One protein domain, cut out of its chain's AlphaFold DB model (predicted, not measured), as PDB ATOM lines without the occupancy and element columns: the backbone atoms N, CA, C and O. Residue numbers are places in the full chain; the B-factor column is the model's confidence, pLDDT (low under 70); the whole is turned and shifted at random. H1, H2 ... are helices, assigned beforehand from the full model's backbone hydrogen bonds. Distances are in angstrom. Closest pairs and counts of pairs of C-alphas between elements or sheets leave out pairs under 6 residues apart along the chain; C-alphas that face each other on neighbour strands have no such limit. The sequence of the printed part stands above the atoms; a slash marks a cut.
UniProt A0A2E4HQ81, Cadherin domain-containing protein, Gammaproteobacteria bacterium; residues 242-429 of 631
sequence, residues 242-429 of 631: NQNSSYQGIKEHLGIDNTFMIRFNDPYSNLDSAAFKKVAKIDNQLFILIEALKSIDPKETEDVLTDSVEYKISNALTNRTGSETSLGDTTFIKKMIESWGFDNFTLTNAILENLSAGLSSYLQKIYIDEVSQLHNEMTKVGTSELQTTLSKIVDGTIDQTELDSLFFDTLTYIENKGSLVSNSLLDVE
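What this domain is: This is residues 242 to 429 of the 631 residues of the protein "Cadherin domain-containing protein" of Gammaproteobacteria bacterium (UniProt A0A2E4HQ81). Two longer helices, H2 and H5, form the core of a compact body, and shorter helices cover them, mostly crossed. H3 and H4 pack on one side of this pair, with H1 beyond H3; H6, H7, H8 and H9 pack on the other. The 188 printed residues have nine named helices, H1 to H9 in order, and no named strand: all helix. The radius of gyration of the C-alphas is 16.4 A, and the spans are 44 by 43 by 31 A.

Where its parts are: H1, residues 247 to 254, begins at C-alpha 247 (6.191, -21.609, -2.821). H2, residues 274 to 294, measures 30.0 A. H3 is residues 309 to 318 and H4 330 to 338. H5, residues 349 to 365, measures 24.5 A. H6 is residues 374 to 382, H7 385 to 394 and H8 400 to 408. H9, residues 410 to 417, ends at C-alpha 417 (-17.996, -26.569, 21.638).

How they stand to each other: The hub, H5, touches H2, H4, H7, H8 and H9. H4 and H5 form a helical hairpin at 43 degrees; their closest C-alphas, Lys 334 and Ser 356, are 5.1 A apart. H5 and H8 touch at Ser 361 and Phe 407, closest C-alphas 5.5 A apart. H2 and H6 run the same way at a shallow tilt of 21 degrees, closest C-alphas Ile 288 and Gly 382, 5.2 A. H1 touches H3, closest C-alphas His 253 and Leu 317, 6.2 A. H1 and H9 are apart. Every O i to N i+4 pair is within hydrogen-bond range in H1 to H4 and H6 to H9; H5 has 12 of 13.

The domain as a whole: The farthest C-alphas, Thr 259 and Thr 397, are 46.0 A apart. The printed part has no cut. The links H1 to H2, H2 to H3 and H3 to H4 are long. No printed residue has pLDDT under 70.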
ATOM      1  N   ASN A 242      -3.350 -18.203  -6.244       94.88
ATOM      2  CA  ASN A 242      -2.833 -16.869  -6.540       94.88
ATOM      3  C   ASN A 242      -1.619 -16.931  -7.472       94.88
ATOM      4  O   ASN A 242      -0.527 -17.333  -7.070       94.88
ATOM      5  N   GLN A 243      -1.774 -16.433  -8.698       90.88
ATOM      6  CA  GLN A 243      -0.707 -16.400  -9.706       90.88
ATOM      7  C   GLN A 243       0.507 -15.548  -9.298       90.88
ATOM      8  O   GLN A 243       1.618 -15.820  -9.746       90.88
ATOM      9  N   ASN A 244       0.319 -14.550  -8.428       91.81
ATOM     10  CA  ASN A 244       1.414 -13.727  -7.900       91.81
ATOM     11  C   ASN A 244       2.167 -14.415  -6.751       91.81
ATOM     12  O   ASN A 244       3.193 -13.915  -6.293       91.81
ATOM     13  N   SER A 245       1.659 -15.550  -6.266       94.38
ATOM     14  CA  SER A 245       2.279 -16.310  -5.193       94.38
ATOM     15  C   SER A 245       3.243 -17.375  -5.730       94.38
ATOM     16  O   SER A 245       3.091 -17.946  -6.816       94.38
ATOM     17  N   SER A 246       4.259 -17.665  -4.926       95.81
ATOM     18  CA  SER A 246       5.202 -18.755  -5.157       95.81
ATOM     19  C   SER A 246       5.393 -19.546  -3.872       95.81
ATOM     20  O   SER A 246       5.188 -19.017  -2.778       95.81
ATOM     21  N   TYR A 247       5.851 -20.795  -3.990       96.19
ATOM     22  CA  TYR A 247       6.191 -21.609  -2.821       96.19
ATOM     23  C   TYR A 247       7.192 -20.900  -1.903       96.19
ATOM     24  O   TYR A 247       7.038 -20.939  -0.688       96.19
ATOM     25  N   GLN A 248       8.191 -20.214  -2.465       96.38
ATOM     26  CA  GLN A 248       9.163 -19.467  -1.668       96.38
ATOM     27  C   GLN A 248       8.531 -18.246  -0.986       96.38
ATOM     28  O   GLN A 248       8.738 -18.053   0.208       96.38
ATOM     29  N   GLY A 249       7.711 -17.473  -1.704       95.56
ATOM     30  CA  GLY A 249       7.045 -16.297  -1.136       95.56
ATOM     31  C   GLY A 249       6.096 -16.650   0.011       95.56
ATOM     32  O   GLY A 249       6.143 -16.023   1.065       95.56
ATOM     33  N   ILE A 250       5.283 -17.703  -0.141       97.00
ATOM     34  CA  ILE A 250       4.396 -18.170   0.939       97.00
ATOM     35  C   ILE A 250       5.205 -18.615   2.164       97.00
ATOM     36  O   ILE A 250       4.833 -18.275   3.288       97.00
ATOM     37  N   LYS A 251       6.346 -19.296   1.975       97.38
ATOM     38  CA  LYS A 251       7.229 -19.644   3.098       97.38
ATOM     39  C   LYS A 251       7.745 -18.408   3.831       97.38
ATOM     40  O   LYS A 251       7.708 -18.390   5.056       97.38
ATOM     41  N   GLU A 252       8.182 -17.381   3.109       95.81
ATOM     42  CA  GLU A 252       8.697 -16.141   3.701       95.81
ATOM     43  C   GLU A 252       7.625 -15.410   4.522       95.81
ATOM     44  O   GLU A 252       7.872 -15.066   5.679       95.81
ATOM     45  N   HIS A 253       6.409 -15.258   3.986       96.19
ATOM     46  CA  HIS A 253       5.305 -14.573   4.675       96.19
ATOM     47  C   HIS A 253       4.759 -15.320   5.903       96.19
ATOM     48  O   HIS A 253       4.134 -14.704   6.770       96.19
ATOM     49  N   LEU A 254       5.000 -16.631   5.990       97.19
ATOM     50  CA  LEU A 254       4.588 -17.494   7.104       97.19
ATOM     51  C   LEU A 254       5.769 -17.912   8.003       97.19
ATOM     52  O   LEU A 254       5.604 -18.642   8.986       97.19
ATOM     53  N   GLY A 255       6.980 -17.443   7.687       96.50
ATOM     54  CA  GLY A 255       8.209 -17.789   8.397       96.50
ATOM     55  C   GLY A 255       8.488 -19.295   8.424       96.50
ATOM     56  O   GLY A 255       8.964 -19.807   9.441       96.50
ATOM     57  N   ILE A 256       8.126 -20.018   7.365       98.06
ATOM     58  CA  ILE A 256       8.426 -21.444   7.196       98.06
ATOM     59  C   ILE A 256       9.911 -21.593   6.850       98.06
ATOM     60  O   ILE A 256      10.459 -20.801   6.085       98.06
ATOM     61  N   ASP A 257      10.559 -22.613   7.417       96.56
ATOM     62  CA  ASP A 257      11.971 -22.887   7.148       96.56
ATOM     63  C   ASP A 257      12.219 -23.095   5.645       96.56
ATOM     64  O   ASP A 257      11.472 -23.795   4.958       96.56
ATOM     65  N   ASN A 258      13.291 -22.497   5.121       94.56
ATOM     66  CA  ASN A 258      13.600 -22.556   3.697       94.56
ATOM     67  C   ASN A 258      13.856 -23.983   3.190       94.56
ATOM     68  O   ASN A 258      13.624 -24.218   2.000       94.56
ATOM     69  N   THR A 259      14.282 -24.920   4.044       95.25
ATOM     70  CA  THR A 259      14.487 -26.325   3.662       95.25
ATOM     71  C   THR A 259      13.187 -27.109   3.555       95.25
ATOM     72  O   THR A 259      13.187 -28.168   2.936       95.25
ATOM     73  N   PHE A 260      12.092 -26.625   4.148       97.62
ATOM     74  CA  PHE A 260      10.797 -27.280   4.025       97.62
ATOM     75  C   PHE A 260      10.216 -27.022   2.630       97.62
ATOM     76  O   PHE A 260      10.095 -25.878   2.176       97.62
ATOM     77  N   MET A 261       9.852 -28.088   1.931       96.50
ATOM     78  CA  MET A 261       9.257 -28.039   0.601       96.50
ATOM     79  C   MET A 261       7.753 -28.275   0.702       96.50
ATOM     80  O   MET A 261       7.323 -29.411   0.859       96.50
ATOM     81  N   ILE A 262       6.953 -27.211   0.554       97.44
ATOM     82  CA  ILE A 262       5.477 -27.265   0.628       97.44
ATOM     83  C   ILE A 262       4.885 -28.373  -0.262       97.44
ATOM     84  O   ILE A 262       3.935 -29.024   0.142       97.44
ATOM     85  N   ARG A 263       5.458 -28.606  -1.452       95.56
ATOM     86  CA  ARG A 263       4.964 -29.622  -2.394       95.56
ATOM     87  C   ARG A 263       5.258 -31.067  -2.002       95.56
ATOM     88  O   ARG A 263       4.596 -31.940  -2.541       95.56
ATOM     89  N   PHE A 264       6.259 -31.324  -1.162       97.06
ATOM     90  CA  PHE A 264       6.866 -32.661  -1.053       97.06
ATOM     91  C   PHE A 264       7.071 -33.135   0.384       97.06
ATOM     92  O   PHE A 264       7.191 -34.329   0.647       97.06
ATOM     93  N   ASN A 265       7.171 -32.215   1.343       97.31
ATOM     94  CA  ASN A 265       7.390 -32.574   2.734       97.31
ATOM     95  C   ASN A 265       6.062 -32.691   3.460       97.31
ATOM     96  O   ASN A 265       5.311 -31.728   3.573       97.31
ATOM     97  N   ASP A 266       5.818 -33.875   4.007       96.25
ATOM     98  CA  ASP A 266       4.720 -34.101   4.929       96.25
ATOM     99  C   ASP A 266       5.003 -33.398   6.274       96.25
ATOM    100  O   ASP A 266       5.928 -33.817   6.984       96.25
ATOM    101  N   PRO A 267       4.214 -32.382   6.677       95.62
ATOM    102  CA  PRO A 267       4.401 -31.680   7.945       95.62
ATOM    103  C   PRO A 267       4.250 -32.579   9.186       95.62
ATOM    104  O   PRO A 267       4.785 -32.236  10.240       95.62
ATOM    105  N   TYR A 268       3.597 -33.740   9.072       94.12
ATOM    106  CA  TYR A 268       3.400 -34.698  10.171       94.12
ATOM    107  C   TYR A 268       4.484 -35.768  10.282       94.12
ATOM    108  O   TYR A 268       4.511 -36.511  11.260       94.12
ATOM    109  N   SER A 269       5.409 -35.837   9.324       93.75
ATOM    110  CA  SER A 269       6.422 -36.900   9.281       93.75
ATOM    111  C   SER A 269       7.494 -36.806  10.379       93.75
ATOM    112  O   SER A 269       8.204 -37.782  10.620       93.75
ATOM    113  N   ASN A 270       7.639 -35.650  11.042       93.25
ATOM    114  CA  ASN A 270       8.643 -35.434  12.090       93.25
ATOM    115  C   ASN A 270       8.214 -34.354  13.105       93.25
ATOM    116  O   ASN A 270       8.750 -33.244  13.114       93.25
ATOM    117  N   LEU A 271       7.257 -34.670  13.982       93.06
ATOM    118  CA  LEU A 271       6.738 -33.720  14.978       93.06
ATOM    119  C   LEU A 271       7.700 -33.422  16.147       93.06
ATOM    120  O   LEU A 271       7.454 -32.489  16.917       93.06
ATOM    121  N   ASP A 272       8.834 -34.116  16.250       92.38
ATOM    122  CA  ASP A 272       9.934 -33.729  17.143       92.38
ATOM    123  C   ASP A 272      10.670 -32.471  16.641       92.38
ATOM    124  O   ASP A 272      11.248 -31.712  17.427       92.38
ATOM    125  N   SER A 273      10.635 -32.206  15.331       94.75
ATOM    126  CA  SER A 273      11.236 -31.014  14.735       94.75
ATOM    127  C   SER A 273      10.325 -29.795  14.877       94.75
ATOM    128  O   SER A 273       9.199 -29.771  14.378       94.75
ATOM    129  N   ALA A 274      10.847 -28.717  15.473       94.44
ATOM    130  CA  ALA A 274      10.131 -27.445  15.583       94.44
ATOM    131  C   ALA A 274       9.717 -26.871  14.212       94.44
ATOM    132  O   ALA A 274       8.671 -26.232  14.112       94.44
ATOM    133  N   ALA A 275      10.500 -27.129  13.156       96.06
ATOM    134  CA  ALA A 275      10.187 -26.676  11.802       96.06
ATOM    135  C   ALA A 275       8.949 -27.392  11.234       96.06
ATOM    136  O   ALA A 275       8.018 -26.730  10.788       96.06
ATOM    137  N   PHE A 276       8.895 -28.724  11.322       96.19
ATOM    138  CA  PHE A 276       7.748 -29.520  10.864       96.19
ATOM    139  C   PHE A 276       6.501 -29.235  11.703       96.19
ATOM    140  O   PHE A 276       5.438 -28.958  11.153       96.19
ATOM    141  N   LYS A 277       6.652 -29.162  13.033       95.75
ATOM    142  CA  LYS A 277       5.570 -28.779  13.951       95.75
ATOM    143  C   LYS A 277       4.986 -27.400  13.623       95.75
ATOM    144  O   LYS A 277       3.772 -27.218  13.690       95.75
ATOM    145  N   LYS A 278       5.831 -26.432  13.238       96.62
ATOM    146  CA  LYS A 278       5.382 -25.105  12.791       96.62
ATOM    147  C   LYS A 278       4.558 -25.196  11.506       96.62
ATOM    148  O   LYS A 278       3.515 -24.553  11.435       96.62
ATOM    149  N   VAL A 279       4.985 -25.986  10.521       97.88
ATOM    150  CA  VAL A 279       4.224 -26.142   9.270       97.88
ATOM    151  C   VAL A 279       2.901 -26.870   9.506       97.88
ATOM    152  O   VAL A 279       1.876 -26.391   9.038       97.88
ATOM    153  N   ALA A 280       2.884 -27.938  10.307       97.62
ATOM    154  CA  ALA A 280       1.646 -28.619  10.705       97.62
ATOM    155  C   ALA A 280       0.655 -27.654  11.383       97.62
ATOM    156  O   ALA A 280      -0.540 -27.657  11.080       97.62
ATOM    157  N   LYS A 281       1.154 -26.768  12.261       97.81
ATOM    158  CA  LYS A 281       0.343 -25.717  12.895       97.81
ATOM    159  C   LYS A 281      -0.234 -24.764  11.850       97.81
ATOM    160  O   LYS A 281      -1.420 -24.457  11.913       97.81
ATOM    161  N   ILE A 282       0.593 -24.306  10.912       98.25
ATOM    162  CA  ILE A 282       0.183 -23.396   9.838       98.25
ATOM    163  C   ILE A 282      -0.881 -24.042   8.946       98.25
ATOM    164  O   ILE A 282      -1.880 -23.390   8.667       98.25
ATOM    165  N   ASP A 283      -0.724 -25.308   8.550       97.69
ATOM    166  CA  ASP A 283      -1.724 -26.013   7.734       97.69
ATOM    167  C   ASP A 283      -3.075 -26.123   8.461       97.69
ATOM    168  O   ASP A 283      -4.108 -25.834   7.860       97.69
ATOM    169  N   ASN A 284      -3.090 -26.443   9.764       97.62
ATOM    170  CA  ASN A 284      -4.333 -26.420  10.554       97.62
ATOM    171  C   ASN A 284      -4.942 -25.021  10.618       97.62
ATOM    172  O   ASN A 284      -6.137 -24.854  10.393       97.62
ATOM    173  N   GLN A 285      -4.125 -24.008  10.919       98.50
ATOM    174  CA  GLN A 285      -4.582 -22.623  10.997       98.50
ATOM    175  C   GLN A 285      -5.178 -22.150   9.668       98.50
ATOM    176  O   GLN A 285      -6.223 -21.505   9.674       98.50
ATOM    177  N   LEU A 286      -4.544 -22.477   8.541       98.50
ATOM    178  CA  LEU A 286      -5.053 -22.144   7.216       98.50
ATOM    179  C   LEU A 286      -6.347 -22.881   6.907       98.50
ATOM    180  O   LEU A 286      -7.270 -22.245   6.417       98.50
ATOM    181  N   PHE A 287      -6.444 -24.175   7.216       98.00
ATOM    182  CA  PHE A 287      -7.684 -24.913   6.987       98.00
ATOM    183  C   PHE A 287      -8.849 -24.322   7.785       98.00
ATOM    184  O   PHE A 287      -9.895 -24.024   7.215       98.00
ATOM    185  N   ILE A 288      -8.635 -24.055   9.077       98.44
ATOM    186  CA  ILE A 288      -9.622 -23.388   9.934       98.44
ATOM    187  C   ILE A 288      -9.998 -22.027   9.354       98.44
ATOM    188  O   ILE A 288     -11.177 -21.719   9.257       98.44
ATOM    189  N   LEU A 289      -9.015 -21.215   8.955       98.31
ATOM    190  CA  LEU A 289      -9.257 -19.875   8.430       98.31
ATOM    191  C   LEU A 289     -10.040 -19.897   7.112       98.31
ATOM    192  O   LEU A 289     -10.983 -19.125   6.962       98.31
ATOM    193  N   ILE A 290      -9.666 -20.775   6.178       97.38
ATOM    194  CA  ILE A 290     -10.344 -20.946   4.887       97.38
ATOM    195  C   ILE A 290     -11.799 -21.342   5.126       97.38
ATOM    196  O   ILE A 290     -12.709 -20.663   4.656       97.38
ATOM    197  N   GLU A 291     -12.034 -22.400   5.896       95.94
ATOM    198  CA  GLU A 291     -13.386 -22.905   6.117       95.94
ATOM    199  C   GLU A 291     -14.229 -21.919   6.939       95.94
ATOM    200  O   GLU A 291     -15.400 -21.703   6.627       95.94
ATOM    201  N   ALA A 292     -13.647 -21.253   7.940       96.38
ATOM    202  CA  ALA A 292     -14.317 -20.207   8.713       96.38
ATOM    203  C   ALA A 292     -14.727 -19.001   7.853       96.38
ATOM    204  O   ALA A 292     -15.779 -18.411   8.086       96.38
ATOM    205  N   LEU A 293     -13.922 -18.628   6.856       96.25
ATOM    206  CA  LEU A 293     -14.242 -17.514   5.965       96.25
ATOM    207  C   LEU A 293     -15.233 -17.915   4.868       96.25
ATOM    208  O   LEU A 293     -16.130 -17.132   4.575       96.25
ATOM    209  N   LYS A 294     -15.186 -19.154   4.362       94.31
ATOM    210  CA  LYS A 294     -16.213 -19.690   3.448       94.31
ATOM    211  C   LYS A 294     -17.623 -19.667   4.036       94.31
ATOM    212  O   LYS A 294     -18.588 -19.587   3.284       94.31
ATOM    213  N   SER A 295     -17.778 -19.732   5.363       93.00
ATOM    214  CA  SER A 295     -19.108 -19.662   5.988       93.00
ATOM    215  C   SER A 295     -19.700 -18.251   6.032       93.00
ATOM    216  O   SER A 295     -20.900 -18.110   6.271       93.00
ATOM    217  N   ILE A 296     -18.881 -17.212   5.837       94.88
ATOM    218  CA  ILE A 296     -19.319 -15.808   5.779       94.88
ATOM    219  C   ILE A 296     -19.151 -15.179   4.386       94.88
ATOM    220  O   ILE A 296     -19.728 -14.126   4.132       94.88
ATOM    221  N   ASP A 297     -18.399 -15.835   3.502       94.00
ATOM    222  CA  ASP A 297     -18.171 -15.486   2.095       94.00
ATOM    223  C   ASP A 297     -18.311 -16.752   1.214       94.00
ATOM    224  O   ASP A 297     -17.318 -17.291   0.716       94.00
ATOM    225  N   PRO A 298     -19.519 -17.346   1.139       91.19
ATOM    226  CA  PRO A 298     -19.752 -18.557   0.362       91.19
ATOM    227  C   PRO A 298     -19.763 -18.256  -1.137       91.19
ATOM    228  O   PRO A 298     -20.511 -17.391  -1.561       91.19
ATOM    229  N   LYS A 299     -19.048 -19.067  -1.927       87.75
ATOM    230  CA  LYS A 299     -18.940 -18.920  -3.387       87.75
ATOM    231  C   LYS A 299     -20.280 -18.643  -4.085       87.75
ATOM    232  O   LYS A 299     -21.204 -19.466  -4.012       87.75
ATOM    233  N   GLU A 300     -20.333 -17.574  -4.868       85.69
ATOM    234  CA  GLU A 300     -21.453 -17.199  -5.721       85.69
ATOM    235  C   GLU A 300     -21.230 -17.557  -7.205       85.69
ATOM    236  O   GLU A 300     -20.157 -17.964  -7.652       85.69
ATOM    237  N   THR A 301     -22.290 -17.465  -8.017       82.38
ATOM    238  CA  THR A 301     -22.233 -17.828  -9.447       82.38
ATOM    239  C   THR A 301     -21.468 -16.828 -10.307       82.38
ATOM    240  O   THR A 301     -21.002 -17.196 -11.382       82.38
ATOM    241  N   GLU A 302     -21.390 -15.572  -9.868       83.31
ATOM    242  CA  GLU A 302     -20.704 -14.492 -10.589       83.31
ATOM    243  C   GLU A 302     -19.232 -14.357 -10.168       83.31
ATOM    244  O   GLU A 302     -18.503 -13.548 -10.752       83.31
ATOM    245  N   ASP A 303     -18.789 -15.162  -9.197       83.44
ATOM    246  CA  ASP A 303     -17.428 -15.129  -8.683       83.44
ATOM    247  C   ASP A 303     -16.427 -15.473  -9.770       83.44
ATOM    248  O   ASP A 303     -16.486 -16.502 -10.453       83.44
ATOM    249  N   VAL A 304     -15.436 -14.603  -9.884       85.69
ATOM    250  CA  VAL A 304     -14.224 -14.882 -10.641       85.69
ATOM    251  C   VAL A 304     -13.224 -15.626  -9.752       85.69
ATOM    252  O   VAL A 304     -13.316 -15.599  -8.530       85.69
ATOM    253  N   LEU A 305     -12.200 -16.245 -10.347       81.00
ATOM    254  CA  LEU A 305     -11.167 -16.985  -9.596       81.00
ATOM    255  C   LEU A 305     -10.508 -16.154  -8.476       81.00
ATOM    256  O   LEU A 305     -10.145 -16.686  -7.427       81.00
ATOM    257  N   THR A 306     -10.373 -14.841  -8.694       87.19
ATOM    258  CA  THR A 306      -9.800 -13.898  -7.723       87.19
ATOM    259  C   THR A 306     -10.741 -13.540  -6.575       87.19
ATOM    260  O   THR A 306     -10.360 -12.741  -5.725       87.19
ATOM    261  N   ASP A 307     -11.959 -14.075  -6.567       89.00
ATOM    262  CA  ASP A 307     -12.907 -13.871  -5.478       89.00
ATOM    263  C   ASP A 307     -12.919 -15.024  -4.463       89.00
ATOM    264  O   ASP A 307     -13.321 -14.842  -3.321       89.00
ATOM    265  N   SER A 308     -12.346 -16.181  -4.820       92.06
ATOM    266  CA  SER A 308     -12.237 -17.309  -3.887       92.06
ATOM    267  C   SER A 308     -11.553 -16.920  -2.567       92.06
ATOM    268  O   SER A 308     -10.553 -16.191  -2.545       92.06
ATOM    269  N   VAL A 309     -12.058 -17.465  -1.458       95.31
ATOM    270  CA  VAL A 309     -11.516 -17.266  -0.103       95.31
ATOM    271  C   VAL A 309     -10.014 -17.559  -0.056       95.31
ATOM    272  O   VAL A 309      -9.233 -16.788   0.506       95.31
ATOM    273  N   GLU A 310      -9.582 -18.645  -0.689       95.88
ATOM    274  CA  GLU A 310      -8.181 -19.049  -0.770       95.88
ATOM    275  C   GLU A 310      -7.327 -18.027  -1.533       95.88
ATOM    276  O   GLU A 310      -6.214 -17.706  -1.098       95.88
ATOM    277  N   TYR A 311      -7.844 -17.459  -2.632       95.75
ATOM    278  CA  TYR A 311      -7.178 -16.355  -3.320       95.75
ATOM    279  C   TYR A 311      -7.090 -15.121  -2.421       95.75
ATOM    280  O   TYR A 311      -6.001 -14.560  -2.295       95.75
ATOM    281  N   LYS A 312      -8.187 -14.706  -1.771       96.81
ATOM    282  CA  LYS A 312      -8.221 -13.518  -0.897       96.81
ATOM    283  C   LYS A 312      -7.215 -13.651   0.260       96.81
ATOM    284  O   LYS A 312      -6.448 -12.716   0.504       96.81
ATOM    285  N   ILE A 313      -7.104 -14.830   0.884       98.00
ATOM    286  CA  ILE A 313      -6.079 -15.130   1.907       98.00
ATOM    287  C   ILE A 313      -4.666 -15.064   1.316       98.00
ATOM    288  O   ILE A 313      -3.788 -14.399   1.872       98.00
ATOM    289  N   SER A 314      -4.423 -15.726   0.182       97.88
ATOM    290  CA  SER A 314      -3.108 -15.722  -0.473       97.88
ATOM    291  C   SER A 314      -2.692 -14.308  -0.910       97.88
ATOM    292  O   SER A 314      -1.532 -13.904  -0.776       97.88
ATOM    293  N   ASN A 315      -3.640 -13.500  -1.378       97.19
ATOM    294  CA  ASN A 315      -3.431 -12.099  -1.722       97.19
ATOM    295  C   ASN A 315      -3.122 -11.252  -0.475       97.19
ATOM    296  O   ASN A 315      -2.198 -10.442  -0.499       97.19
ATOM    297  N   ALA A 316      -3.822 -11.463   0.640       97.31
ATOM    298  CA  ALA A 316      -3.509 -10.782   1.893       97.31
ATOM    299  C   ALA A 316      -2.104 -11.135   2.409       97.31
ATOM    300  O   ALA A 316      -1.373 -10.251   2.855       97.31
ATOM    301  N   LEU A 317      -1.693 -12.405   2.302       97.38
ATOM    302  CA  LEU A 317      -0.346 -12.848   2.676       97.38
ATOM    303  C   LEU A 317       0.736 -12.219   1.796       97.38
ATOM    304  O   LEU A 317       1.708 -11.694   2.325       97.38
ATOM    305  N   THR A 318       0.558 -12.219   0.474       95.50
ATOM    306  CA  THR A 318       1.530 -11.615  -0.461       95.50
ATOM    307  C   THR A 318       1.655 -10.095  -0.308       95.50
ATOM    308  O   THR A 318       2.706  -9.532  -0.607       95.50
ATOM    309  N   ASN A 319       0.623  -9.428   0.216       94.25
ATOM    310  CA  ASN A 319       0.652  -8.003   0.564       94.25
ATOM    311  C   ASN A 319       1.017  -7.738   2.038       94.25
ATOM    312  O   ASN A 319       1.014  -6.583   2.483       94.25
ATOM    313  N   ARG A 320       1.331  -8.779   2.818       93.31
ATOM    314  CA  ARG A 320       1.720  -8.636   4.223       93.31
ATOM    315  C   ARG A 320       3.026  -7.850   4.330       93.31
ATOM    316  O   ARG A 320       3.982  -8.079   3.596       93.31
ATOM    317  N   THR A 321       3.071  -6.934   5.293       87.25
ATOM    318  CA  THR A 321       4.240  -6.093   5.590       87.25
ATOM    319  C   THR A 321       4.687  -6.293   7.037       87.25
ATOM    320  O   THR A 321       3.890  -6.693   7.883       87.25
ATOM    321  N   GLY A 322       5.953  -5.985   7.331       87.50
ATOM    322  CA  GLY A 322       6.544  -6.175   8.659       87.50
ATOM    323  C   GLY A 322       7.217  -7.540   8.832       87.50
ATOM    324  O   GLY A 322       7.414  -8.269   7.864       87.50
ATOM    325  N   SER A 323       7.620  -7.849  10.065       89.06
ATOM    326  CA  SER A 323       8.336  -9.085  10.425       89.06
ATOM    327  C   SER A 323       7.464 -10.135  11.114       89.06
ATOM    328  O   SER A 323       7.930 -11.246  11.350       89.06
ATOM    329  N   GLU A 324       6.225  -9.793  11.472       92.31
ATOM    330  CA  GLU A 324       5.281 -10.750  12.047       92.31
ATOM    331  C   GLU A 324       4.841 -11.743  10.966       92.31
ATOM    332  O   GLU A 324       4.538 -11.348   9.842       92.31
ATOM    333  N   THR A 325       4.825 -13.034  11.301       95.38
ATOM    334  CA  THR A 325       4.534 -14.139  10.364       95.38
ATOM    335  C   THR A 325       3.417 -15.057  10.856       95.38
ATOM    336  O   THR A 325       2.940 -15.909  10.110       95.38
ATOM    337  N   SER A 326       2.939 -14.866  12.087       94.69
ATOM    338  CA  SER A 326       1.818 -15.604  12.660       94.69
ATOM    339  C   SER A 326       0.544 -15.378  11.852       94.69
ATOM    340  O   SER A 326       0.223 -14.244  11.498       94.69
ATOM    341  N   LEU A 327      -0.204 -16.445  11.575       96.00
ATOM    342  CA  LEU A 327      -1.551 -16.349  11.002       96.00
ATOM    343  C   LEU A 327      -2.587 -15.874  12.021       96.00
ATOM    344  O   LEU A 327      -3.611 -15.333  11.629       96.00
ATOM    345  N   GLY A 328      -2.314 -16.057  13.315       94.12
ATOM    346  CA  GLY A 328      -3.172 -15.577  14.397       94.12
ATOM    347  C   GLY A 328      -2.972 -14.098  14.728       94.12
ATOM    348  O   GLY A 328      -3.670 -13.585  15.591       94.12
ATOM    349  N   ASP A 329      -2.039 -13.414  14.067       93.81
ATOM    350  CA  ASP A 329      -1.784 -11.987  14.257       93.81
ATOM    351  C   ASP A 329      -3.020 -11.144  13.905       93.81
ATOM    352  O   ASP A 329      -3.489 -11.124  12.762       93.81
ATOM    353  N   THR A 330      -3.545 -10.415  14.889       93.31
ATOM    354  CA  THR A 330      -4.781  -9.637  14.730       93.31
ATOM    355  C   THR A 330      -4.613  -8.503  13.733       93.31
ATOM    356  O   THR A 330      -5.562  -8.170  13.026       93.31
ATOM    357  N   THR A 331      -3.415  -7.918  13.637       92.19
ATOM    358  CA  THR A 331      -3.150  -6.839  12.679       92.19
ATOM    359  C   THR A 331      -3.268  -7.347  11.241       92.19
ATOM    360  O   THR A 331      -3.921  -6.702  10.416       92.19
ATOM    361  N   PHE A 332      -2.693  -8.514  10.938       94.44
ATOM    362  CA  PHE A 332      -2.862  -9.201   9.657       94.44
ATOM    363  C   PHE A 332      -4.329  -9.543   9.376       94.44
ATOM    364  O   PHE A 332      -4.851  -9.139   8.337       94.44
ATOM    365  N   ILE A 333      -5.012 -10.217  10.309       96.19
ATOM    366  CA  ILE A 333      -6.412 -10.639  10.128       96.19
ATOM    367  C   ILE A 333      -7.323  -9.429   9.897       96.19
ATOM    368  O   ILE A 333      -8.144  -9.441   8.983       96.19
ATOM    369  N   LYS A 334      -7.171  -8.362  10.687       94.69
ATOM    370  CA  LYS A 334      -7.975  -7.145  10.544       94.69
ATOM    371  C   LYS A 334      -7.788  -6.518   9.162       94.69
ATOM    372  O   LYS A 334      -8.782  -6.267   8.491       94.69
ATOM    373  N   LYS A 335      -6.542  -6.332   8.708       94.50
ATOM    374  CA  LYS A 335      -6.249  -5.776   7.372       94.50
ATOM    375  C   LYS A 335      -6.801  -6.650   6.247       94.50
ATOM    376  O   LYS A 335      -7.330  -6.123   5.273       94.50
ATOM    377  N   MET A 336      -6.697  -7.970   6.393       96.94
ATOM    378  CA  MET A 336      -7.260  -8.927   5.444       96.94
ATOM    379  C   MET A 336      -8.780  -8.739   5.319       96.94
ATOM    380  O   MET A 336      -9.260  -8.527   4.209       96.94
ATOM    381  N   ILE A 337      -9.509  -8.719   6.443       97.06
ATOM    382  CA  ILE A 337     -10.969  -8.512   6.484       97.06
ATOM    383  C   ILE A 337     -11.351  -7.121   5.951       97.06
ATOM    384  O   ILE A 337     -12.307  -7.000   5.190       97.06
ATOM    385  N   GLU A 338     -10.604  -6.069   6.300       95.44
ATOM    386  CA  GLU A 338     -10.822  -4.702   5.791       95.44
ATOM    387  C   GLU A 338     -10.742  -4.628   4.261       95.44
ATOM    388  O   GLU A 338     -11.520  -3.910   3.635       95.44
ATOM    389  N   SER A 339      -9.811  -5.371   3.659       94.12
ATOM    390  CA  SER A 339      -9.614  -5.420   2.206       94.12
ATOM    391  C   SER A 339     -10.450  -6.483   1.486       94.12
ATOM    392  O   SER A 339     -10.317  -6.621   0.273       94.12
ATOM    393  N   TRP A 340     -11.279  -7.237   2.215       95.12
ATOM    394  CA  TRP A 340     -11.916  -8.457   1.714       95.12
ATOM    395  C   TRP A 340     -12.966  -8.201   0.632       95.12
ATOM    396  O   TRP A 340     -13.028  -8.939  -0.344       95.12
ATOM    397  N   GLY A 341     -13.768  -7.144   0.807       91.44
ATOM    398  CA  GLY A 341     -14.859  -6.807  -0.110       91.44
ATOM    399  C   GLY A 341     -16.013  -7.813  -0.079       91.44
ATOM    400  O   GLY A 341     -16.354  -8.351  -1.117       91.44
ATOM    401  N   PHE A 342     -16.595  -8.076   1.096       92.50
ATOM    402  CA  PHE A 342     -17.745  -8.983   1.230       92.50
ATOM    403  C   PHE A 342     -18.965  -8.507   0.432       92.50
ATOM    404  O   PHE A 342     -19.373  -7.347   0.560       92.50
ATOM    405  N   ASP A 343     -19.600  -9.434  -0.285       87.12
ATOM    406  CA  ASP A 343     -20.799  -9.157  -1.083       87.12
ATOM    407  C   ASP A 343     -22.102  -9.386  -0.301       87.12
ATOM    408  O   ASP A 343     -23.093  -8.670  -0.483       87.12
ATOM    409  N   ASN A 344     -22.094 -10.330   0.643       88.81
ATOM    410  CA  ASN A 344     -23.292 -10.747   1.380       88.81
ATOM    411  C   ASN A 344     -23.675  -9.832   2.554       88.81
ATOM    412  O   ASN A 344     -24.802  -9.896   3.052       88.81
ATOM    413  N   PHE A 345     -22.768  -8.963   3.010       94.50
ATOM    414  CA  PHE A 345     -23.041  -8.034   4.106       94.50
ATOM    415  C   PHE A 345     -22.166  -6.780   4.044       94.50
ATOM    416  O   PHE A 345     -21.093  -6.749   3.456       94.50
ATOM    417  N   THR A 346     -22.611  -5.715   4.717       95.25
ATOM    418  CA  THR A 346     -21.792  -4.509   4.891       95.25
ATOM    419  C   THR A 346     -20.859  -4.667   6.086       95.25
ATOM    420  O   THR A 346     -21.315  -4.787   7.225       95.25
ATOM    421  N   LEU A 347     -19.553  -4.585   5.846       97.06
ATOM    422  CA  LEU A 347     -18.541  -4.612   6.899       97.06
ATOM    423  C   LEU A 347     -18.596  -3.329   7.750       97.06
ATOM    424  O   LEU A 347     -18.089  -2.277   7.368       97.06
ATOM    425  N   THR A 348     -19.228  -3.411   8.921       96.31
ATOM    426  CA  THR A 348     -19.217  -2.331   9.923       96.31
ATOM    427  C   THR A 348     -17.996  -2.443  10.840       96.31
ATOM    428  O   THR A 348     -17.430  -3.526  10.976       96.31
ATOM    429  N   ASN A 349     -17.626  -1.365  11.545       94.12
ATOM    430  CA  ASN A 349     -16.528  -1.410  12.525       94.12
ATOM    431  C   ASN A 349     -16.742  -2.489  13.597       94.12
ATOM    432  O   ASN A 349     -15.802  -3.194  13.937       94.12
ATOM    433  N   ALA A 350     -17.977  -2.658  14.082       94.31
ATOM    434  CA  ALA A 350     -18.295  -3.670  15.088       94.31
ATOM    435  C   ALA A 350     -18.137  -5.100  14.544       94.31
ATOM    436  O   ALA A 350     -17.602  -5.963  15.238       94.31
ATOM    437  N   ILE A 351     -18.564  -5.355  13.298       96.69
ATOM    438  CA  ILE A 351     -18.370  -6.660  12.647       96.69
ATOM    439  C   ILE A 351     -16.878  -6.909  12.420       96.69
ATOM    440  O   ILE A 351     -16.380  -7.970  12.776       96.69
ATOM    441  N   LEU A 352     -16.147  -5.922  11.898       96.38
ATOM    442  CA  LEU A 352     -14.705  -6.014  11.682       96.38
ATOM    443  C   LEU A 352     -13.948  -6.332  12.978       96.38
ATOM    444  O   LEU A 352     -13.110  -7.231  13.000       96.38
ATOM    445  N   GLU A 353     -14.231  -5.599  14.055       94.88
ATOM    446  CA  GLU A 353     -13.627  -5.823  15.370       94.88
ATOM    447  C   GLU A 353     -13.924  -7.236  15.876       94.88
ATOM    448  O   GLU A 353     -12.993  -7.965  16.200       94.88
ATOM    449  N   ASN A 354     -15.185  -7.668  15.864       96.56
ATOM    450  CA  ASN A 354     -15.559  -8.982  16.386       96.56
ATOM    451  C   ASN A 354     -15.040 -10.150  15.529       96.56
ATOM    452  O   ASN A 354     -14.595 -11.152  16.088       96.56
ATOM    453  N   LEU A 355     -15.065 -10.039  14.195       97.31
ATOM    454  CA  LEU A 355     -14.522 -11.070  13.303       97.31
ATOM    455  C   LEU A 355     -13.003 -11.189  13.458       97.31
ATOM    456  O   LEU A 355     -12.490 -12.297  13.614       97.31
ATOM    457  N   SER A 356     -12.287 -10.058  13.459       96.56
ATOM    458  CA  SER A 356     -10.827 -10.070  13.623       96.56
ATOM    459  C   SER A 356     -10.405 -10.586  14.999       96.56
ATOM    460  O   SER A 356      -9.507 -11.424  15.069       96.56
ATOM    461  N   ALA A 357     -11.098 -10.177  16.067       96.06
ATOM    462  CA  ALA A 357     -10.904 -10.688  17.421       96.06
ATOM    463  C   ALA A 357     -11.128 -12.203  17.497       96.06
ATOM    464  O   ALA A 357     -10.286 -12.929  18.022       96.06
ATOM    465  N   GLY A 358     -12.250 -12.682  16.955       96.81
ATOM    466  CA  GLY A 358     -12.652 -14.084  17.033       96.81
ATOM    467  C   GLY A 358     -11.699 -15.014  16.295       96.81
ATOM    468  O   GLY A 358     -11.208 -15.978  16.878       96.81
ATOM    469  N   LEU A 359     -11.384 -14.685  15.039       97.75
ATOM    470  CA  LEU A 359     -10.426 -15.444  14.233       97.75
ATOM    471  C   LEU A 359      -9.028 -15.424  14.859       97.75
ATOM    472  O   LEU A 359      -8.398 -16.471  14.987       97.75
ATOM    473  N   SER A 360      -8.554 -14.254  15.292       96.12
ATOM    474  CA  SER A 360      -7.229 -14.113  15.900       96.12
ATOM    475  C   SER A 360      -7.105 -14.912  17.192       96.12
ATOM    476  O   SER A 360      -6.171 -15.700  17.327       96.12
ATOM    477  N   SER A 361      -8.064 -14.767  18.110       95.75
ATOM    478  CA  SER A 361      -8.058 -15.477  19.396       95.75
ATOM    479  C   SER A 361      -8.051 -16.991  19.177       95.75
ATOM    480  O   SER A 361      -7.248 -17.705  19.773       95.75
ATOM    481  N   TYR A 362      -8.881 -17.481  18.250       97.69
ATOM    482  CA  TYR A 362      -8.952 -18.902  17.919       97.69
ATOM    483  C   TYR A 362      -7.639 -19.438  17.342       97.69
ATOM    484  O   TYR A 362      -7.079 -20.416  17.840       97.69
ATOM    485  N   LEU A 363      -7.118 -18.780  16.302       97.31
ATOM    486  CA  LEU A 363      -5.916 -19.231  15.603       97.31
ATOM    487  C   LEU A 363      -4.678 -19.203  16.502       97.31
ATOM    488  O   LEU A 363      -3.813 -20.071  16.362       97.31
ATOM    489  N   GLN A 364      -4.573 -18.252  17.433       92.88
ATOM    490  CA  GLN A 364      -3.434 -18.164  18.352       92.88
ATOM    491  C   GLN A 364      -3.327 -19.373  19.288       92.88
ATOM    492  O   GLN A 364      -2.209 -19.823  19.562       92.88
ATOM    493  N   LYS A 365      -4.461 -19.971  19.675       95.44
ATOM    494  CA  LYS A 365      -4.499 -21.156  20.543       95.44
ATOM    495  C   LYS A 365      -4.119 -22.464  19.853       95.44
ATOM    496  O   LYS A 365      -3.811 -23.428  20.547       95.44
ATOM    497  N   ILE A 366      -4.100 -22.521  18.520       96.88
ATOM    498  CA  ILE A 366      -3.753 -23.752  17.798       96.88
ATOM    499  C   ILE A 366      -2.309 -24.166  18.102       96.88
ATOM    500  O   ILE A 366      -1.359 -23.383  17.965       96.88
ATOM    501  N   TYR A 367      -2.143 -25.430  18.478       95.88
ATOM    502  CA  TYR A 367      -0.862 -26.094  18.700       95.88
ATOM    503  C   TYR A 367      -0.857 -27.458  18.022       95.88
ATOM    504  O   TYR A 367      -1.894 -27.921  17.571       95.88
ATOM    505  N   ILE A 368       0.312 -28.090  17.938       96.25
ATOM    506  CA  ILE A 368       0.457 -29.445  17.403       96.25
ATOM    507  C   ILE A 368       1.164 -30.293  18.446       96.25
ATOM    508  O   ILE A 368       2.247 -29.941  18.926       96.25
ATOM    509  N   ASP A 369       0.535 -31.411  18.776       90.81
ATOM    510  CA  ASP A 369       1.008 -32.364  19.767       90.81
ATOM    511  C   ASP A 369       0.780 -33.788  19.269       90.81
ATOM    512  O   ASP A 369      -0.340 -34.163  18.927       90.81
ATOM    513  N   GLU A 370       1.855 -34.570  19.237       88.50
ATOM    514  CA  GLU A 370       1.843 -35.946  18.744       88.50
ATOM    515  C   GLU A 370       1.151 -36.900  19.723       88.50
ATOM    516  O   GLU A 370       0.548 -37.882  19.297       88.50
ATOM    517  N   VAL A 371       1.217 -36.611  21.027       87.88
ATOM    518  CA  VAL A 371       0.773 -37.545  22.070       87.88
ATOM    519  C   VAL A 371      -0.739 -37.503  22.255       87.88
ATOM    520  O   VAL A 371      -1.391 -38.544  22.219       87.88
ATOM    521  N   SER A 372      -1.302 -36.318  22.490       88.25
ATOM    522  CA  SER A 372      -2.739 -36.153  22.724       88.25
ATOM    523  C   SER A 372      -3.537 -36.037  21.430       88.25
ATOM    524  O   SER A 372      -4.713 -36.391  21.415       88.25
ATOM    525  N   GLN A 373      -2.917 -35.509  20.368       91.94
ATOM    526  CA  GLN A 373      -3.558 -35.183  19.090       91.94
ATOM    527  C   GLN A 373      -4.826 -34.316  19.211       91.94
ATOM    528  O   GLN A 373      -5.622 -34.237  18.279       91.94
ATOM    529  N   LEU A 374      -5.001 -33.599  20.332       94.62
ATOM    530  CA  LEU A 374      -6.188 -32.770  20.586       94.62
ATOM    531  C   LEU A 374      -6.349 -31.629  19.575       94.62
ATOM    532  O   LEU A 374      -7.450 -31.115  19.400       94.62
ATOM    533  N   HIS A 375      -5.278 -31.278  18.866       94.94
ATOM    534  CA  HIS A 375      -5.313 -30.336  17.756       94.94
ATOM    535  C   HIS A 375      -6.287 -30.740  16.642       94.94
ATOM    536  O   HIS A 375      -6.881 -29.855  16.037       94.94
ATOM    537  N   ASN A 376      -6.541 -32.036  16.425       95.19
ATOM    538  CA  ASN A 376      -7.544 -32.479  15.454       95.19
ATOM    539  C   ASN A 376      -8.967 -32.086  15.889       95.19
ATOM    540  O   ASN A 376      -9.746 -31.577  15.086       95.19
ATOM    541  N   GLU A 377      -9.295 -32.228  17.180       96.31
ATOM    542  CA  GLU A 377     -10.584 -31.765  17.719       96.31
ATOM    543  C   GLU A 377     -10.688 -30.233  17.700       96.31
ATOM    544  O   GLU A 377     -11.755 -29.697  17.400       96.31
ATOM    545  N   MET A 378      -9.586 -29.509  17.941       97.56
ATOM    546  CA  MET A 378      -9.559 -28.051  17.755       97.56
ATOM    547  C   MET A 378      -9.864 -27.689  16.295       97.56
ATOM    548  O   MET A 378     -10.711 -26.845  16.032       97.56
ATOM    549  N   THR A 379      -9.251 -28.361  15.326       97.00
ATOM    550  CA  THR A 379      -9.502 -28.106  13.901       97.00
ATOM    551  C   THR A 379     -10.938 -28.408  13.498       97.00
ATOM    552  O   THR A 379     -11.554 -27.608  12.790       97.00
ATOM    553  N   LYS A 380     -11.528 -29.484  14.021       96.75
ATOM    554  CA  LYS A 380     -12.951 -29.780  13.838       96.75
ATOM    555  C   LYS A 380     -13.849 -28.680  14.392       96.75
ATOM    556  O   LYS A 380     -14.705 -28.181  13.672       96.75
ATOM    557  N   VAL A 381     -13.625 -28.238  15.631       97.75
ATOM    558  CA  VAL A 381     -14.373 -27.109  16.216       97.75
ATOM    559  C   VAL A 381     -14.206 -25.845  15.364       97.75
ATOM    560  O   VAL A 381     -15.182 -25.132  15.128       97.75
ATOM    561  N   GLY A 382     -13.004 -25.572  14.858       97.19
ATOM    562  CA  GLY A 382     -12.722 -24.424  13.994       97.19
ATOM    563  C   GLY A 382     -13.443 -24.485  12.644       97.19
ATOM    564  O   GLY A 382     -13.869 -23.462  12.117       97.19
ATOM    565  N   THR A 383     -13.640 -25.684  12.109       95.31
ATOM    566  CA  THR A 383     -14.282 -25.917  10.806       95.31
ATOM    567  C   THR A 383     -15.764 -26.278  10.893       95.31
ATOM    568  O   THR A 383     -16.358 -26.611   9.875       95.31
ATOM    569  N   SER A 384     -16.386 -26.207  12.076       93.88
ATOM    570  CA  SER A 384     -17.834 -26.419  12.231       93.88
ATOM    571  C   SER A 384     -18.499 -25.417  13.181       93.88
ATOM    572  O   SER A 384     -19.494 -24.770  12.849       93.88
ATOM    573  N   GLU A 385     -17.946 -25.250  14.380       97.06
ATOM    574  CA  GLU A 385     -18.542 -24.431  15.439       97.06
ATOM    575  C   GLU A 385     -18.120 -22.966  15.327       97.06
ATOM    576  O   GLU A 385     -18.961 -22.075  15.462       97.06
ATOM    577  N   LEU A 386     -16.845 -22.704  15.015       97.81
ATOM    578  CA  LEU A 386     -16.362 -21.341  14.791       97.81
ATOM    579  C   LEU A 386     -17.066 -20.706  13.589       97.81
ATOM    580  O   LEU A 386     -17.529 -19.578  13.719       97.81
ATOM    581  N   GLN A 387     -17.237 -21.438  12.480       95.19
ATOM    582  CA  GLN A 387     -18.053 -21.016  11.329       95.19
ATOM    583  C   GLN A 387     -19.420 -20.480  11.772       95.19
ATOM    584  O   GLN A 387     -19.789 -19.344  11.473       95.19
ATOM    585  N   THR A 388     -20.136 -21.276  12.573       96.25
ATOM    586  CA  THR A 388     -21.451 -20.910  13.112       96.25
ATOM    587  C   THR A 388     -21.373 -19.647  13.973       96.25
ATOM    588  O   THR A 388     -22.229 -18.766  13.874       96.25
ATOM    589  N   THR A 389     -20.355 -19.532  14.828       98.00
ATOM    590  CA  THR A 389     -20.148 -18.344  15.665       98.00
ATOM    591  C   THR A 389     -19.844 -17.096  14.820       98.00
ATOM    592  O   THR A 389     -20.403 -16.040  15.113       98.00
ATOM    593  N   LEU A 390     -19.049 -17.195  13.750       97.81
ATOM    594  CA  LEU A 390     -18.763 -16.065  12.855       97.81
ATOM    595  C   LEU A 390     -19.998 -15.622  12.062       97.81
ATOM    596  O   LEU A 390     -20.257 -14.422  11.978       97.81
ATOM    597  N   SER A 391     -20.817 -16.553  11.563       97.06
ATOM    598  CA  SER A 391     -22.084 -16.204  10.905       97.06
ATOM    599  C   SER A 391     -23.017 -15.443  11.857       97.06
ATOM    600  O   SER A 391     -23.569 -14.412  11.485       97.06
ATOM    601  N   LYS A 392     -23.104 -15.845  13.137       97.81
ATOM    602  CA  LYS A 392     -23.869 -15.083  14.144       97.81
ATOM    603  C   LYS A 392     -23.326 -13.667  14.387       97.81
ATOM    604  O   LYS A 392     -24.115 -12.783  14.732       97.81
ATOM    605  N   ILE A 393     -22.011 -13.446  14.264       97.50
ATOM    606  CA  ILE A 393     -21.404 -12.102  14.352       97.50
ATOM    607  C   ILE A 393     -21.904 -11.237  13.196       97.50
ATOM    608  O   ILE A 393     -22.353 -10.115  13.433       97.50
ATOM    609  N   VAL A 394     -21.849 -11.765  11.971       97.44
ATOM    610  CA  VAL A 394     -22.305 -11.069  10.757       97.44
ATOM    611  C   VAL A 394     -23.804 -10.766  10.822       97.44
ATOM    612  O   VAL A 394     -24.214  -9.637  10.557       97.44
ATOM    613  N   ASP A 395     -24.607 -11.728  11.281       96.12
ATOM    614  CA  ASP A 395     -26.062 -11.589  11.416       96.12
ATOM    615  C   ASP A 395     -26.491 -10.710  12.606       96.12
ATOM    616  O   ASP A 395     -27.674 -10.403  12.770       96.12
ATOM    617  N   GLY A 396     -25.555 -10.327  13.483       95.56
ATOM    618  CA  GLY A 396     -25.843  -9.567  14.703       95.56
ATOM    619  C   GLY A 396     -26.682 -10.338  15.731       95.56
ATOM    620  O   GLY A 396     -27.388  -9.724  16.532       95.56
ATOM    621  N   THR A 397     -26.636 -11.672  15.701       97.12
ATOM    622  CA  THR A 397     -27.423 -12.561  16.580       97.12
ATOM    623  C   THR A 397     -26.610 -13.173  17.716       97.12
ATOM    624  O   THR A 397     -27.183 -13.796  18.612       97.12
ATOM    625  N   ILE A 398     -25.287 -13.006  17.697       96.81
ATOM    626  CA  ILE A 398     -24.401 -13.505  18.746       96.81
ATOM    627  C   ILE A 398     -24.631 -12.771  20.075       96.81
ATOM    628  O   ILE A 398     -24.838 -11.556  20.102       96.81
ATOM    629  N   ASP A 399     -24.578 -13.501  21.191       95.38
ATOM    630  CA  ASP A 399     -24.631 -12.895  22.520       95.38
ATOM    631  C   ASP A 399     -23.232 -12.547  23.062       95.38
ATOM    632  O   ASP A 399     -22.209 -13.093  22.643       95.38
ATOM    633  N   GLN A 400     -23.189 -11.619  24.023       94.88
ATOM    634  CA  GLN A 400     -21.932 -11.120  24.583       94.88
ATOM    635  C   GLN A 400     -21.143 -12.195  25.347       94.88
ATOM    636  O   GLN A 400     -19.922 -12.112  25.411       94.88
ATOM    637  N   THR A 401     -21.813 -13.207  25.907       96.44
ATOM    638  CA  THR A 401     -21.142 -14.272  26.669       96.44
ATOM    639  C   THR A 401     -20.397 -15.213  25.727       96.44
ATOM    640  O   THR A 401     -19.262 -15.589  26.013       96.44
ATOM    641  N   GLU A 402     -21.000 -15.568  24.589       96.81
ATOM    642  CA  GLU A 402     -20.340 -16.355  23.539       96.81
ATOM    643  C   GLU A 402     -19.157 -15.578  22.931       96.81
ATOM    644  O   GLU A 402     -18.086 -16.160  22.761       96.81
ATOM    645  N   LEU A 403     -19.306 -14.265  22.693       95.56
ATOM    646  CA  LEU A 403     -18.210 -13.394  22.236       95.56
ATOM    647  C   LEU A 403     -17.048 -13.338  23.233       95.56
ATOM    648  O   LEU A 403     -15.902 -13.572  22.855       95.56
ATOM    649  N   ASP A 404     -17.326 -13.034  24.500       95.62
ATOM    650  CA  ASP A 404     -16.277 -12.905  25.513       95.62
ATOM    651  C   ASP A 404     -15.581 -14.253  25.761       95.62
ATOM    652  O   ASP A 404     -14.362 -14.289  25.915       95.62
ATOM    653  N   SER A 405     -16.323 -15.365  25.704       96.75
ATOM    654  CA  SER A 405     -15.752 -16.715  25.756       96.75
ATOM    655  C   SER A 405     -14.803 -16.976  24.581       96.75
ATOM    656  O   SER A 405     -13.695 -17.462  24.789       96.75
ATOM    657  N   LEU A 406     -15.172 -16.591  23.355       97.00
ATOM    658  CA  LEU A 406     -14.295 -16.732  22.189       97.00
ATOM    659  C   LEU A 406     -13.031 -15.862  22.300       97.00
ATOM    660  O   LEU A 406     -11.950 -16.329  21.945       97.00
ATOM    661  N   PHE A 407     -13.153 -14.620  22.771       94.44
ATOM    662  CA  PHE A 407     -12.052 -13.646  22.767       94.44
ATOM    663  C   PHE A 407     -11.087 -13.808  23.931       94.44
ATOM    664  O   PHE A 407      -9.889 -13.588  23.790       94.44
ATOM    665  N   PHE A 408     -11.617 -14.129  25.105       93.94
ATOM    666  CA  PHE A 408     -10.856 -14.074  26.341       93.94
ATOM    667  C   PHE A 408     -10.645 -15.458  26.934       93.94
ATOM    668  O   PHE A 408      -9.602 -15.679  27.539       93.94
ATOM    669  N   ASP A 409     -11.570 -16.393  26.750       94.81
ATOM    670  CA  ASP A 409     -11.497 -17.739  27.326       94.81
ATOM    671  C   ASP A 409     -11.543 -18.811  26.225       94.81
ATOM    672  O   ASP A 409     -12.211 -19.837  26.349       94.81
ATOM    673  N   THR A 410     -10.815 -18.575  25.128       96.25
ATOM    674  CA  THR A 410     -10.910 -19.334  23.871       96.25
ATOM    675  C   THR A 410     -10.754 -20.846  24.045       96.25
ATOM    676  O   THR A 410     -11.446 -21.612  23.382       96.25
ATOM    677  N   LEU A 411      -9.882 -21.310  24.947       96.62
ATOM    678  CA  LEU A 411      -9.745 -22.747  25.220       96.62
ATOM    679  C   LEU A 411     -11.016 -23.328  25.839       96.62
ATOM    680  O   LEU A 411     -11.484 -24.369  25.395       96.62
ATOM    681  N   THR A 412     -11.632 -22.614  26.781       97.19
ATOM    682  CA  THR A 412     -12.936 -22.978  27.351       97.19
ATOM    683  C   THR A 412     -14.024 -22.970  26.278       97.19
ATOM    684  O   THR A 412     -14.883 -23.853  26.266       97.19
ATOM    685  N   TYR A 413     -13.999 -22.003  25.352       97.94
ATOM    686  CA  TYR A 413     -14.881 -22.010  24.182       97.94
ATOM    687  C   TYR A 413     -14.697 -23.300  23.367       97.94
ATOM    688  O   TYR A 413     -15.682 -23.995  23.111       97.94
ATOM    689  N   ILE A 414     -13.456 -23.665  23.023       98.31
ATOM    690  CA  ILE A 414     -13.151 -24.866  22.233       98.31
ATOM    691  C   ILE A 414     -13.574 -26.135  22.971       98.31
ATOM    692  O   ILE A 414     -14.232 -26.985  22.378       98.31
ATOM    693  N   GLU A 415     -13.251 -26.261  24.256       97.94
ATOM    694  CA  GLU A 415     -13.607 -27.435  25.055       97.94
ATOM    695  C   GLU A 415     -15.122 -27.620  25.138       97.94
ATOM    696  O   GLU A 415     -15.622 -28.721  24.921       97.94
ATOM    697  N   ASN A 416     -15.874 -26.543  25.373       97.19
ATOM    698  CA  ASN A 416     -17.332 -26.614  25.441       97.19
ATOM    699  C   ASN A 416     -17.957 -26.963  24.084       97.19
ATOM    700  O   ASN A 416     -18.858 -27.799  24.020       97.19
ATOM    701  N   LYS A 417     -17.485 -26.340  22.998       96.69
ATOM    702  CA  LYS A 417     -17.996 -26.569  21.638       96.69
ATOM    703  C   LYS A 417     -17.621 -27.950  21.100       96.69
ATOM    704  O   LYS A 417     -18.448 -28.609  20.482       96.69
ATOM    705  N   GLY A 418     -16.414 -28.418  21.405       95.06
ATOM    706  CA  GLY A 418     -15.924 -29.753  21.063       95.06
ATOM    707  C   GLY A 418     -16.393 -30.858  22.011       95.06
ATOM    708  O   GLY A 418     -16.090 -32.023  21.776       95.06
ATOM    709  N   SER A 419     -17.130 -30.525  23.080       95.12
ATOM    710  CA  SER A 419     -17.500 -31.472  24.148       95.12
ATOM    711  C   SER A 419     -16.293 -32.206  24.756       95.12
ATOM    712  O   SER A 419     -16.373 -33.386  25.105       95.12
ATOM    713  N   LEU A 420     -15.166 -31.504  24.878       95.12
ATOM    714  CA  LEU A 420     -13.931 -32.010  25.465       95.12
ATOM    715  C   LEU A 420     -13.983 -31.937  26.994       95.12
ATOM    716  O   LEU A 420     -14.801 -31.243  27.599       95.12
ATOM    717  N   VAL A 421     -13.071 -32.663  27.638       95.38
ATOM    718  CA  VAL A 421     -12.885 -32.568  29.088       95.38
ATOM    719  C   VAL A 421     -12.331 -31.183  29.427       95.38
ATOM    720  O   VAL A 421     -11.393 -30.721  28.786       95.38
ATOM    721  N   SER A 422     -12.891 -30.528  30.444       94.81
ATOM    722  CA  SER A 422     -12.436 -29.199  30.862       94.81
ATOM    723  C   SER A 422     -10.965 -29.194  31.296       94.81
ATOM    724  O   SER A 422     -10.547 -30.074  32.055       94.81
ATOM    725  N   ASN A 423     -10.222 -28.165  30.890       92.25
ATOM    726  CA  ASN A 423      -8.776 -28.001  31.090       92.25
ATOM    727  C   ASN A 423      -7.937 -29.162  30.523       92.25
ATOM    728  O   ASN A 423      -6.918 -29.539  31.108       92.25
ATOM    729  N   SER A 424      -8.385 -29.774  29.427       94.19
ATOM    730  CA  SER A 424      -7.618 -30.811  28.724       94.19
ATOM    731  C   SER A 424      -6.679 -30.233  27.671       94.19
ATOM    732  O   SER A 424      -5.687 -30.878  27.330       94.19
ATOM    733  N   LEU A 425      -6.967 -29.030  27.168       96.19
ATOM    734  CA  LEU A 425      -6.133 -28.367  26.172       96.19
ATOM    735  C   LEU A 425      -4.920 -27.683  26.812       96.19
ATOM    736  O   LEU A 425      -5.013 -27.070  27.874       96.19
ATOM    737  N   LEU A 426      -3.779 -27.745  26.122       94.69
ATOM    738  CA  LEU A 426      -2.593 -26.962  26.459       94.69
ATOM    739  C   LEU A 426      -2.814 -25.483  26.119       94.69
ATOM    740  O   LEU A 426      -3.144 -25.154  24.978       94.69
ATOM    741  N   ASP A 427      -2.546 -24.587  27.072       92.06
ATOM    742  CA  ASP A 427      -2.489 -23.153  26.789       92.06
ATOM    743  C   ASP A 427      -1.096 -22.734  26.322       92.06
ATOM    744  O   ASP A 427      -0.170 -22.537  27.109       92.06
ATOM    745  N   VAL A 428      -0.946 -22.564  25.010       91.81
ATOM    746  CA  VAL A 428       0.304 -22.086  24.403       91.81
ATOM    747  C   VAL A 428       0.621 -20.622  24.704       91.81
ATOM    748  O   VAL A 428       1.725 -20.166  24.405       91.81
ATOM    749  N   GLU A 429      -0.303 -19.895  25.332       89.62
ATOM    750  CA  GLU A 429      -0.092 -18.533  25.819       89.62
ATOM    751  C   GLU A 429      -0.136 -18.455  27.352       89.62
ATOM    752  O   GLU A 429      -0.288 -17.369  27.902       89.62
TER     753      GLU A 429